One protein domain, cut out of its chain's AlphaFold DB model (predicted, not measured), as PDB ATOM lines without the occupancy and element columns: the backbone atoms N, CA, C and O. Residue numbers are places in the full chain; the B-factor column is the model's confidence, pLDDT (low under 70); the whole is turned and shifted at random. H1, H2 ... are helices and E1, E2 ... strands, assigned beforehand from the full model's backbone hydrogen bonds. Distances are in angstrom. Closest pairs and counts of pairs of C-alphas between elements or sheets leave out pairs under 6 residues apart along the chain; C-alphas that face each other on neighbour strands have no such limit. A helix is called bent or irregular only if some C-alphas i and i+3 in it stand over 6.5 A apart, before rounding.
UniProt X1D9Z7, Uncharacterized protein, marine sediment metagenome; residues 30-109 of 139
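Overview. This is residues 30 to 109 of the 139 residues of an uncharacterized protein of marine sediment metagenome (UniProt X1D9Z7). Two strand hairpins, E4-E5 and E6-E7, are joined end to end as E5 runs on into E6, and together they make one long narrow strip that gives the domain its length. Over one side of this strip sits a second, shorter group: the hairpin E1-E2, the pair E3-E8 and the short helix H1, with E7 running on into E8 to cross from the strip to this group. The printed part has 80 residues with one named helix and eight named strands, in the order E1 E2 E3 H1 E4 E5 E6 E7 E8; the strands form four antiparallel sheets of two, E1 - E2, E3 - E8, E4 - E5 and E6 - E7. The class is mostly strand, though only 39 residues, under half, are in named elements. The whole is compact by its radius of gyration of the C-alphas, 13.1 A, yet elongated in outline, with spans of 40 by 26 by 17 A.

Along the chain. The first strand, E1, takes residues 35 to 38, 9.5 A from first to last C-alpha, and begins with C-alpha 35 at (27.340, 43.276, 79.930). E2 is residues 41 to 44, 10.3 A long, and E3 is residues 47 to 49, 7.1 A long. H1 follows E3 directly as residues 50 to 55, 7.8 A long, with C-alpha 50 at (12.566, 37.828, 79.400). It is neither bent nor irregular, but only just: C-alphas 52 and 55 are 6.1 A apart. E4, residues 61 to 64, measures 9.9 A, and E5, residues 73 to 76, measures 9.8 A. E6, residues 78 to 82, measures 13.3 A. E7, residues 92 to 97, is the longest strand by residues and measures 14.6 A. E8, residues 100 to 102, measures 6.7 A and ends with C-alpha 102 at (20.188, 33.700, 85.403).

Arrangement. E1 and E2 form an antiparallel hairpin at 143 degrees, with N 36 and O 43 within hydrogen-bond range at 3.0 A and N 38 and O 41 at 2.8 A. E2 has 4 pairs of C-alphas within 8 A of E4, the closest being those of Glu 42 and Thr 62, 6.9 A apart. E3 is antiparallel to E8 at 149 degrees, with N 101 and O 48 at 2.8 A. The closest C-alphas of H1 and E8 are those of Ile 50 and Val 100, 6.4 A apart. In H1 every O i to N i+4 pair is within hydrogen-bond range. E4 and E5 form an antiparallel hairpin at 142 degrees, with N 62 and O 75 at 2.9 A. E5 runs on into E6 across a break of 1 residue, at 48 degrees, and the two meet only through their link. E6 and E7 form the third hairpin, antiparallel at 140 degrees, with N 96 and O 79 at 2.8 A. E7 runs on into E8 across a break of 2 residues, at 40 degrees. Among the pairs that are apart are E1 and E6, E3 and E7, and E4 and E7.

Size, cuts and confidence. The two C-alphas farthest apart in the domain are those of Gly 70, between E4 and E5, and Pro 85, between E6 and E7, at 40.4 A. The first and last printed C-alphas, of Gly 30 and Ile 109, are 19.1 A apart. The printed part has no cut. The links E4 to E5, with 8 residues, and E6 to E7, with 9, are short; the other links are tight, and no link is long. The mean pLDDT of the printed part is 88.7, that of H1 is 76, and no printed residue is under 70.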
ATOM      1  N   GLY A  30      27.032  38.660  89.778       93.00
ATOM      2  CA  GLY A  30      25.989  39.107  90.720       93.00
ATOM      3  C   GLY A  30      26.066  40.592  91.108       93.00
ATOM      4  O   GLY A  30      25.131  41.116  91.706       93.00
ATOM      5  N   GLY A  31      27.173  41.263  90.775       94.88
ATOM      6  CA  GLY A  31      27.329  42.716  90.882       94.88
ATOM      7  C   GLY A  31      26.871  43.495  89.644       94.88
ATOM      8  O   GLY A  31      26.779  44.710  89.721       94.88
ATOM      9  N   PHE A  32      26.556  42.818  88.530       96.81
ATOM     10  CA  PHE A  32      26.122  43.420  87.260       96.81
ATOM     11  C   PHE A  32      27.141  44.382  86.631       96.81
ATOM     12  O   PHE A  32      26.786  45.444  86.119       96.81
ATOM     13  N   GLU A  33      28.418  44.001  86.648       97.62
ATOM     14  CA  GLU A  33      29.517  44.832  86.136       97.62
ATOM     15  C   GLU A  33      29.842  44.542  84.667       97.62
ATOM     16  O   GLU A  33      30.312  45.428  83.954       97.62
ATOM     17  N   ASN A  34      29.568  43.320  84.204       96.56
ATOM     18  CA  ASN A  34      29.832  42.895  82.829       96.56
ATOM     19  C   ASN A  34      28.520  42.751  82.047       96.56
ATOM     20  O   ASN A  34      27.516  42.300  82.604       96.56
ATOM     21  N   TRP A  35      28.523  43.178  80.788       94.62
ATOM     22  CA  TRP A  35      27.340  43.276  79.930       94.62
ATOM     23  C   TRP A  35      27.714  42.926  78.491       94.62
ATOM     24  O   TRP A  35      28.794  43.307  78.025       94.62
ATOM     25  N   HIS A  36      26.787  42.299  77.778       90.31
ATOM     26  CA  HIS A  36      26.900  41.989  76.358       90.31
ATOM     27  C   HIS A  36      25.748  42.629  75.591       90.31
ATOM     28  O   HIS A  36      24.689  42.939  76.138       90.31
ATOM     29  N   THR A  37      25.982  42.862  74.304       88.19
ATOM     30  CA  THR A  37      24.970  43.396  73.396       88.19
ATOM     31  C   THR A  37      24.081  42.267  72.892       88.19
ATOM     32  O   THR A  37      24.583  41.265  72.387       88.19
ATOM     33  N   GLU A  38      22.778  42.487  72.990       79.19
ATOM     34  CA  GLU A  38      21.706  41.694  72.394       79.19
ATOM     35  C   GLU A  38      21.025  42.524  71.291       79.19
ATOM     36  O   GLU A  38      21.219  43.740  71.207       79.19
ATOM     37  N   ASP A  39      20.195  41.900  70.453       76.12
ATOM     38  CA  ASP A  39      19.575  42.573  69.296       76.12
ATOM     39  C   ASP A  39      18.777  43.842  69.670       76.12
ATOM     40  O   ASP A  39      18.712  44.798  68.894       76.12
ATOM     41  N   LEU A  40      18.203  43.877  70.877       75.06
ATOM     42  CA  LEU A  40      17.323  44.954  71.354       75.06
ATOM     43  C   LEU A  40      17.900  45.758  72.518       75.06
ATOM     44  O   LEU A  40      17.205  46.598  73.095       75.06
ATOM     45  N   GLY A  41      19.158  45.527  72.892       82.00
ATOM     46  CA  GLY A  41      19.746  46.218  74.030       82.00
ATOM     47  C   GLY A  41      21.021  45.585  74.558       82.00
ATOM     48  O   GLY A  41      21.832  45.043  73.819       82.00
ATOM     49  N   GLU A  42      21.209  45.705  75.864       87.75
ATOM     50  CA  GLU A  42      22.293  45.042  76.577       87.75
ATOM     51  C   GLU A  42      21.686  44.244  77.724       87.75
ATOM     52  O   GLU A  42      20.822  44.763  78.436       87.75
ATOM     53  N   ASP A  43      22.186  43.030  77.924       91.19
ATOM     54  CA  ASP A  43      21.869  42.199  79.080       91.19
ATOM     55  C   ASP A  43      23.143  41.993  79.928       91.19
ATOM     56  O   ASP A  43      24.264  42.045  79.404       91.19
ATOM     57  N   PRO A  44      23.022  41.799  81.256       93.88
ATOM     58  CA  PRO A  44      24.175  41.468  82.084       93.88
ATOM     59  C   PRO A  44      24.726  40.097  81.689       93.88
ATOM     60  O   PRO A  44      23.961  39.151  81.525       93.88
ATOM     61  N   ASP A  45      26.046  39.948  81.614       93.06
ATOM     62  CA  ASP A  45      26.675  38.659  81.290       93.06
ATOM     63  C   ASP A  45      26.187  37.546  82.216       93.06
ATOM     64  O   ASP A  45      26.144  37.748  83.428       93.06
ATOM     65  N   ASP A  46      25.849  36.390  81.633       91.81
ATOM     66  CA  ASP A  46      25.230  35.211  82.265       91.81
ATOM     67  C   ASP A  46      23.747  35.361  82.664       91.81
ATOM     68  O   ASP A  46      23.123  34.391  83.102       91.81
ATOM     69  N   TRP A  47      23.140  36.531  82.461       92.81
ATOM     70  CA  TRP A  47      21.720  36.806  82.704       92.81
ATOM     71  C   TRP A  47      21.011  37.146  81.392       92.81
ATOM     72  O   TRP A  47      21.630  37.643  80.464       92.81
ATOM     73  N   GLY A  48      19.703  36.894  81.308       90.31
ATOM     74  CA  GLY A  48      18.910  37.288  80.139       90.31
ATOM     75  C   GLY A  48      17.597  37.963  80.499       90.31
ATOM     76  O   GLY A  48      16.958  37.585  81.486       90.31
ATOM     77  N   SER A  49      17.191  38.950  79.701       88.75
ATOM     78  CA  SER A  49      15.921  39.662  79.845       88.75
ATOM     79  C   SER A  49      14.771  38.923  79.164       88.75
ATOM     80  O   SER A  49      14.797  38.682  77.959       88.75
ATOM     81  N   ILE A  50      13.717  38.592  79.919       81.81
ATOM     82  CA  ILE A  50      12.566  37.828  79.400       81.81
ATOM     83  C   ILE A  50      11.903  38.554  78.226       81.81
ATOM     84  O   ILE A  50      11.631  37.954  77.190       81.81
ATOM     85  N   PHE A  51      11.617  39.842  78.398       78.19
ATOM     86  CA  PHE A  51      10.821  40.599  77.435       78.19
ATOM     87  C   PHE A  51      11.627  41.022  76.211       78.19
ATOM     88  O   PHE A  51      11.088  40.981  75.105       78.19
ATOM     89  N   ASN A  52      12.913  41.337  76.396       71.19
ATOM     90  CA  ASN A  52      13.799  41.645  75.278       71.19
ATOM     91  C   ASN A  52      14.040  40.385  74.435       71.19
ATOM     92  O   ASN A  52      13.881  40.421  73.223       71.19
ATOM     93  N   GLN A  53      14.370  39.250  75.063       73.44
ATOM     94  CA  GLN A  53      14.771  38.054  74.316       73.44
ATOM     95  C   GLN A  53      13.596  37.294  73.686       73.44
ATOM     96  O   GLN A  53      13.796  36.577  72.709       73.44
ATOM     97  N   LEU A  54      12.378  37.400  74.235       73.56
ATOM     98  CA  LEU A  54      11.267  36.536  73.813       73.56
ATOM     99  C   LEU A  54      10.129  37.251  73.088       73.56
ATOM    100  O   LEU A  54       9.406  36.579  72.355       73.56
ATOM    101  N   LEU A  55       9.927  38.556  73.307       76.56
ATOM    102  CA  LEU A  55       8.739  39.271  72.816       76.56
ATOM    103  C   LEU A  55       9.047  40.485  71.928       76.56
ATOM    104  O   LEU A  55       8.110  41.187  71.559       76.56
ATOM    105  N   ASP A  56      10.314  40.712  71.567       78.31
ATOM    106  CA  ASP A  56      10.744  41.840  70.722       78.31
ATOM    107  C   ASP A  56      10.234  43.204  71.232       78.31
ATOM    108  O   ASP A  56       9.742  44.055  70.490       78.31
ATOM    109  N   LEU A  57      10.261  43.377  72.558       82.81
ATOM    110  CA  LEU A  57       9.761  44.574  73.230       82.81
ATOM    111  C   LEU A  57      10.886  45.585  73.493       82.81
ATOM    112  O   LEU A  57      12.062  45.213  73.498       82.81
ATOM    113  N   PRO A  58      10.545  46.868  73.749       81.69
ATOM    114  CA  PRO A  58      11.521  47.863  74.175       81.69
ATOM    115  C   PRO A  58      12.353  47.395  75.370       81.69
ATOM    116  O   PRO A  58      11.881  46.631  76.211       81.69
ATOM    117  N   ASN A  59      13.579  47.906  75.477       86.12
ATOM    118  CA  ASN A  59      14.471  47.483  76.543       86.12
ATOM    119  C   ASN A  59      14.036  48.016  77.923       86.12
ATOM    120  O   ASN A  59      14.174  49.206  78.214       86.12
ATOM    121  N   PHE A  60      13.581  47.114  78.796       90.31
ATOM    122  CA  PHE A  60      13.214  47.411  80.190       90.31
ATOM    123  C   PHE A  60      14.326  47.099  81.208       90.31
ATOM    124  O   PHE A  60      14.120  47.211  82.422       90.31
ATOM    125  N   VAL A  61      15.503  46.701  80.719       92.50
ATOM    126  CA  VAL A  61      16.672  46.288  81.498       92.50
ATOM    127  C   VAL A  61      17.878  47.114  81.061       92.50
ATOM    128  O   VAL A  61      18.336  47.051  79.929       92.50
ATOM    129  N   THR A  62      18.419  47.929  81.958       93.38
ATOM    130  CA  THR A  62      19.558  48.802  81.629       93.38
ATOM    131  C   THR A  62      20.589  48.794  82.741       93.38
ATOM    132  O   THR A  62      20.275  48.488  83.891       93.38
ATOM    133  N   LYS A  63      21.829  49.163  82.419       95.12
ATOM    134  CA  LYS A  63      22.852  49.455  83.427       95.12
ATOM    135  C   LYS A  63      22.716  50.884  83.944       95.12
ATOM    136  O   LYS A  63      22.397  51.803  83.192       95.12
ATOM    137  N   THR A  64      22.983  51.084  85.229       96.38
ATOM    138  CA  THR A  64      23.066  52.409  85.864       96.38
ATOM    139  C   THR A  64      24.379  52.556  86.619       96.38
ATOM    140  O   THR A  64      24.891  51.569  87.130       96.38
ATOM    141  N   THR A  65      24.910  53.774  86.728       97.50
ATOM    142  CA  THR A  65      26.088  54.081  87.561       97.50
ATOM    143  C   THR A  65      25.730  54.451  89.001       97.50
ATOM    144  O   THR A  65      26.609  54.669  89.831       97.50
ATOM    145  N   GLU A  66      24.436  54.498  89.336       96.19
ATOM    146  CA  GLU A  66      23.957  54.632  90.716       96.19
ATOM    147  C   GLU A  66      24.045  53.293  91.470       96.19
ATOM    148  O   GLU A  66      23.039  52.746  91.927       96.19
ATOM    149  N   ALA A  67      25.251  52.740  91.562       96.75
ATOM    150  CA  ALA A  67      25.504  51.434  92.151       96.75
ATOM    151  C   ALA A  67      25.764  51.516  93.664       96.75
ATOM    152  O   ALA A  67      26.349  52.476  94.167       96.75
ATOM    153  N   ASN A  68      25.348  50.486  94.410       96.31
ATOM    154  CA  ASN A  68      25.721  50.338  95.824       96.31
ATOM    155  C   ASN A  68      27.217  50.005  95.987       96.31
ATOM    156  O   ASN A  68      27.857  50.442  96.942       96.31
ATOM    157  N   SER A  69      27.759  49.242  95.042       95.31
ATOM    158  CA  SER A  69      29.151  48.809  94.967       95.31
ATOM    159  C   SER A  69      29.551  48.687  93.502       95.31
ATOM    160  O   SER A  69      28.690  48.366  92.692       95.31
ATOM    161  N   GLY A  70      30.834  48.858  93.182       96.44
ATOM    162  CA  GLY A  70      31.314  48.738  91.803       96.44
ATOM    163  C   GLY A  70      30.998  49.966  90.945       96.44
ATOM    164  O   GLY A  70      30.870  51.072  91.475       96.44
ATOM    165  N   THR A  71      30.952  49.782  89.625       98.25
ATOM    166  CA  THR A  71      30.692  50.861  88.657       98.25
ATOM    167  C   THR A  71      29.245  50.855  88.201       98.25
ATOM    168  O   THR A  71      28.679  51.925  87.967       98.25
ATOM    169  N   TYR A  72      28.658  49.668  88.060       98.19
ATOM    170  CA  TYR A  72      27.339  49.495  87.483       98.19
ATOM    171  C   TYR A  72      26.397  48.763  88.438       98.19
ATOM    172  O   TYR A  72      26.792  48.033  89.334       98.19
ATOM    173  N   ALA A  73      25.104  48.985  88.249       97.69
ATOM    174  CA  ALA A  73      24.050  48.181  88.836       97.69
ATOM    175  C   ALA A  73      22.965  47.919  87.792       97.69
ATOM    176  O   ALA A  73      22.826  48.650  86.806       97.69
ATOM    177  N   LEU A  74      22.172  46.881  88.037       96.62
ATOM    178  CA  LEU A  74      20.994  46.563  87.245       96.62
ATOM    179  C   LEU A  74      19.871  47.569  87.531       96.62
ATOM    180  O   LEU A  74      19.450  47.739  88.676       96.62
ATOM    181  N   LYS A  75      19.343  48.199  86.482       95.56
ATOM    182  CA  LYS A  75      18.137  49.026  86.526       95.56
ATOM    183  C   LYS A  75      17.016  48.328  85.766       95.56
ATOM    184  O   LYS A  75      17.101  48.125  84.558       95.56
ATOM    185  N   LEU A  76      15.947  48.028  86.495       94.44
ATOM    186  CA  LEU A  76      14.703  47.482  85.964       94.44
ATOM    187  C   LEU A  76      13.644  48.583  85.969       94.44
ATOM    188  O   LEU A  76      13.518  49.310  86.958       94.44
ATOM    189  N   ILE A  77      12.899  48.714  84.876       91.81
ATOM    190  CA  ILE A  77      11.789  49.668  84.767       91.81
ATOM    191  C   ILE A  77      10.490  48.943  84.420       91.81
ATOM    192  O   ILE A  77      10.517  47.907  83.762       91.81
ATOM    193  N   CYS A  78       9.360  49.492  84.853       89.69
ATOM    194  CA  CYS A  78       8.046  49.097  84.357       89.69
ATOM    195  C   CYS A  78       7.510  50.210  83.464       89.69
ATOM    196  O   CYS A  78       7.649  51.384  83.809       89.69
ATOM    197  N   ASP A  79       6.897  49.838  82.349       89.19
ATOM    198  CA  ASP A  79       6.268  50.768  81.412       89.19
ATOM    199  C   ASP A  79       5.147  50.044  80.649       89.19
ATOM    200  O   ASP A  79       4.762  48.924  80.991       89.19
ATOM    201  N   THR A  80       4.613  50.681  79.618       89.12
ATOM    202  CA  THR A  80       3.598  50.127  78.731       89.12
ATOM    203  C   THR A  80       4.186  49.709  77.387       89.12
ATOM    204  O   THR A  80       5.074  50.362  76.841       89.12
ATOM    205  N   ALA A  81       3.672  48.617  76.828       88.69
ATOM    206  CA  ALA A  81       3.973  48.171  75.471       88.69
ATOM    207  C   ALA A  81       2.722  47.574  74.807       88.69
ATOM    208  O   ALA A  81       1.643  47.525  75.396       88.69
ATOM    209  N   THR A  82       2.865  47.131  73.560       90.38
ATOM    210  CA  THR A  82       1.857  46.317  72.872       90.38
ATOM    211  C   THR A  82       2.303  44.866  72.952       90.38
ATOM    212  O   THR A  82       3.292  44.508  72.313       90.38
ATOM    213  N   VAL A  83       1.593  44.017  73.697       89.25
ATOM    214  CA  VAL A  83       1.920  42.589  73.792       89.25
ATOM    215  C   VAL A  83       0.836  41.782  73.086       89.25
ATOM    216  O   VAL A  83      -0.347  41.891  73.393       89.25
ATOM    217  N   ALA A  84       1.216  40.971  72.100       89.50
ATOM    218  CA  ALA A  84       0.251  40.189  71.331       89.50
ATOM    219  C   ALA A  84      -0.456  39.110  72.191       89.50
ATOM    220  O   ALA A  84       0.149  38.543  73.111       89.50
ATOM    221  N   PRO A  85      -1.717  38.750  71.876       90.19
ATOM    222  CA  PRO A  85      -2.363  37.580  72.461       90.19
ATOM    223  C   PRO A  85      -1.553  36.301  72.173       90.19
ATOM    224  O   PRO A  85      -1.006  36.164  71.077       90.19
ATOM    225  N   PRO A  86      -1.480  35.338  73.112       89.50
ATOM    226  CA  PRO A  86      -2.286  35.223  74.331       89.50
ATOM    227  C   PRO A  86      -1.698  35.919  75.571       89.50
ATOM    228  O   PRO A  86      -2.282  35.803  76.644       89.50
ATOM    229  N   LEU A  87      -0.541  36.579  75.461       85.19
ATOM    230  CA  LEU A  87       0.174  37.143  76.614       85.19
ATOM    231  C   LEU A  87      -0.267  38.569  76.961       85.19
ATOM    232  O   LEU A  87      -0.145  38.971  78.115       85.19
ATOM    233  N   GLY A  88      -0.792  39.306  75.983       87.94
ATOM    234  CA  GLY A  88      -1.363  40.636  76.168       87.94
ATOM    235  C   GLY A  88      -2.623  40.856  75.343       87.94
ATOM    236  O   GLY A  88      -3.253  39.909  74.856       87.94
ATOM    237  N   THR A  89      -3.004  42.120  75.204       89.44
ATOM    238  CA  THR A  89      -4.251  42.524  74.542       89.44
ATOM    239  C   THR A  89      -4.093  42.714  73.033       89.44
ATOM    240  O   THR A  89      -5.086  42.723  72.303       89.44
ATOM    241  N   GLY A  90      -2.858  42.839  72.542       89.12
ATOM    242  CA  GLY A  90      -2.549  43.162  71.148       89.12
ATOM    243  C   GLY A  90      -2.780  44.627  70.783       89.12
ATOM    244  O   GLY A  90      -2.665  44.978  69.608       89.12
ATOM    245  N   ILE A  91      -3.092  45.477  71.764       89.81
ATOM    246  CA  ILE A  91      -3.193  46.928  71.613       89.81
ATOM    247  C   ILE A  91      -2.190  47.620  72.550       89.81
ATOM    248  O   ILE A  91      -1.768  47.019  73.539       89.81
ATOM    249  N   PRO A  92      -1.764  48.859  72.251       89.00
ATOM    250  CA  PRO A  92      -0.867  49.591  73.138       89.00
ATOM    251  C   PRO A  92      -1.475  49.793  74.530       89.00
ATOM    252  O   PRO A  92      -2.655  50.131  74.638       89.00
ATOM    253  N   GLY A  93      -0.655  49.655  75.576       87.88
ATOM    254  CA  GLY A  93      -1.048  49.942  76.962       87.88
ATOM    255  C   GLY A  93      -0.890  48.771  77.933       87.88
ATOM    256  O   GLY A  93      -1.138  48.944  79.126       87.88
ATOM    257  N   ASP A  94      -0.450  47.602  77.463       88.62
ATOM    258  CA  ASP A  94      -0.150  46.470  78.340       88.62
ATOM    259  C   ASP A  94       1.023  46.831  79.257       88.62
ATOM    260  O   ASP A  94       2.055  47.313  78.794       88.62
ATOM    261  N   THR A  95       0.882  46.597  80.563       88.44
ATOM    262  CA  THR A  95       1.968  46.847  81.521       88.44
ATOM    263  C   THR A  95       3.025  45.754  81.417       88.44
ATOM    264  O   THR A  95       2.734  44.572  81.606       88.44
ATOM    265  N   VAL A  96       4.267  46.159  81.170       88.38
ATOM    266  CA  VAL A  96       5.441  45.292  81.049       88.38
ATOM    267  C   VAL A  96       6.492  45.717  82.073       88.38
ATOM    268  O   VAL A  96       6.554  46.876  82.480       88.38
ATOM    269  N   TYR A  97       7.302  44.766  82.534       88.94
ATOM    270  CA  TYR A  97       8.296  44.981  83.581       88.94
ATOM    271  C   TYR A  97       9.669  44.457  83.168       88.94
ATOM    272  O   TYR A  97       9.794  43.396  82.567       88.94
ATOM    273  N   GLY A  98      10.724  45.165  83.556       90.19
ATOM    274  CA  GLY A  98      12.091  44.682  83.447       90.19
ATOM    275  C   GLY A  98      12.299  43.477  84.352       90.19
ATOM    276  O   GLY A  98      12.008  43.519  85.548       90.19
ATOM    277  N   SER A  99      12.823  42.396  83.791       90.38
ATOM    278  CA  SER A  99      13.213  41.208  84.546       90.38
ATOM    279  C   SER A  99      14.432  40.580  83.907       90.38
ATOM    280  O   SER A  99      14.585  40.634  82.692       90.38
ATOM    281  N   VAL A 100      15.280  39.974  84.733       92.06
ATOM    282  CA  VAL A 100      16.410  39.170  84.277       92.06
ATOM    283  C   VAL A 100      16.370  37.801  84.932       92.06
ATOM    284  O   VAL A 100      15.958  37.662  86.086       92.06
ATOM    285  N   VAL A 101      16.808  36.786  84.197       92.50
ATOM    286  CA  VAL A 101      16.876  35.402  84.657       92.50
ATOM    287  C   VAL A 101      18.283  34.875  84.425       92.50
ATOM    288  O   VAL A 101      18.827  34.972  83.324       92.50
ATOM    289  N   LEU A 102      18.866  34.303  85.473       91.81
ATOM    290  CA  LEU A 102      20.188  33.700  85.403       91.81
ATOM    291  C   LEU A 102      20.185  32.496  84.446       91.81
ATOM    292  O   LEU A 102      19.359  31.591  84.572       91.81
ATOM    293  N   GLY A 103      21.133  32.475  83.511       90.69
ATOM    294  CA  GLY A 103      21.285  31.421  82.512       90.69
ATOM    295  C   GLY A 103      20.238  31.445  81.395       90.69
ATOM    296  O   GLY A 103      20.099  30.440  80.700       90.69
ATOM    297  N   LEU A 104      19.482  32.540  81.230       89.00
ATOM    298  CA  LEU A 104      18.511  32.674  80.136       89.00
ATOM    299  C   LEU A 104      19.157  33.020  78.788       89.00
ATOM    300  O   LEU A 104      18.512  32.786  77.779       89.00
ATOM    301  N   VAL A 105      20.401  33.514  78.756       79.00
ATOM    302  CA  VAL A 105      21.103  33.963  77.535       79.00
ATOM    303  C   VAL A 105      20.908  32.979  76.374       79.00
ATOM    304  O   VAL A 105      21.467  31.879  76.382       79.00
ATOM    305  N   SER A 106      20.099  33.368  75.380       70.06
ATOM    306  CA  SER A 106      19.775  32.543  74.202       70.06
ATOM    307  C   SER A 106      19.195  31.148  74.522       70.06
ATOM    308  O   SER A 106      19.328  30.200  73.742       70.06
ATOM    309  N   ALA A 107      18.539  30.999  75.670       73.56
ATOM    310  CA  ALA A 107      17.880  29.785  76.128       73.56
ATOM    311  C   ALA A 107      16.366  30.002  76.262       73.56
ATOM    312  O   ALA A 107      15.865  31.112  76.408       73.56
ATOM    313  N   SER A 108      15.595  28.914  76.252       81.62
ATOM    314  CA  SER A 108      14.200  28.992  76.691       81.62
ATOM    315  C   SER A 108      14.146  29.172  78.209       81.62
ATOM    316  O   SER A 108      14.967  28.599  78.924       81.62
ATOM    317  N   ILE A 109      13.122  29.859  78.727       82.62
ATOM    318  CA  ILE A 109      12.901  29.999  80.184       82.62
ATOM    319  C   ILE A 109      12.926  28.639  80.892       82.62
ATOM    320  O   ILE A 109      13.511  28.503  81.960       82.62
TER     321      ILE A 109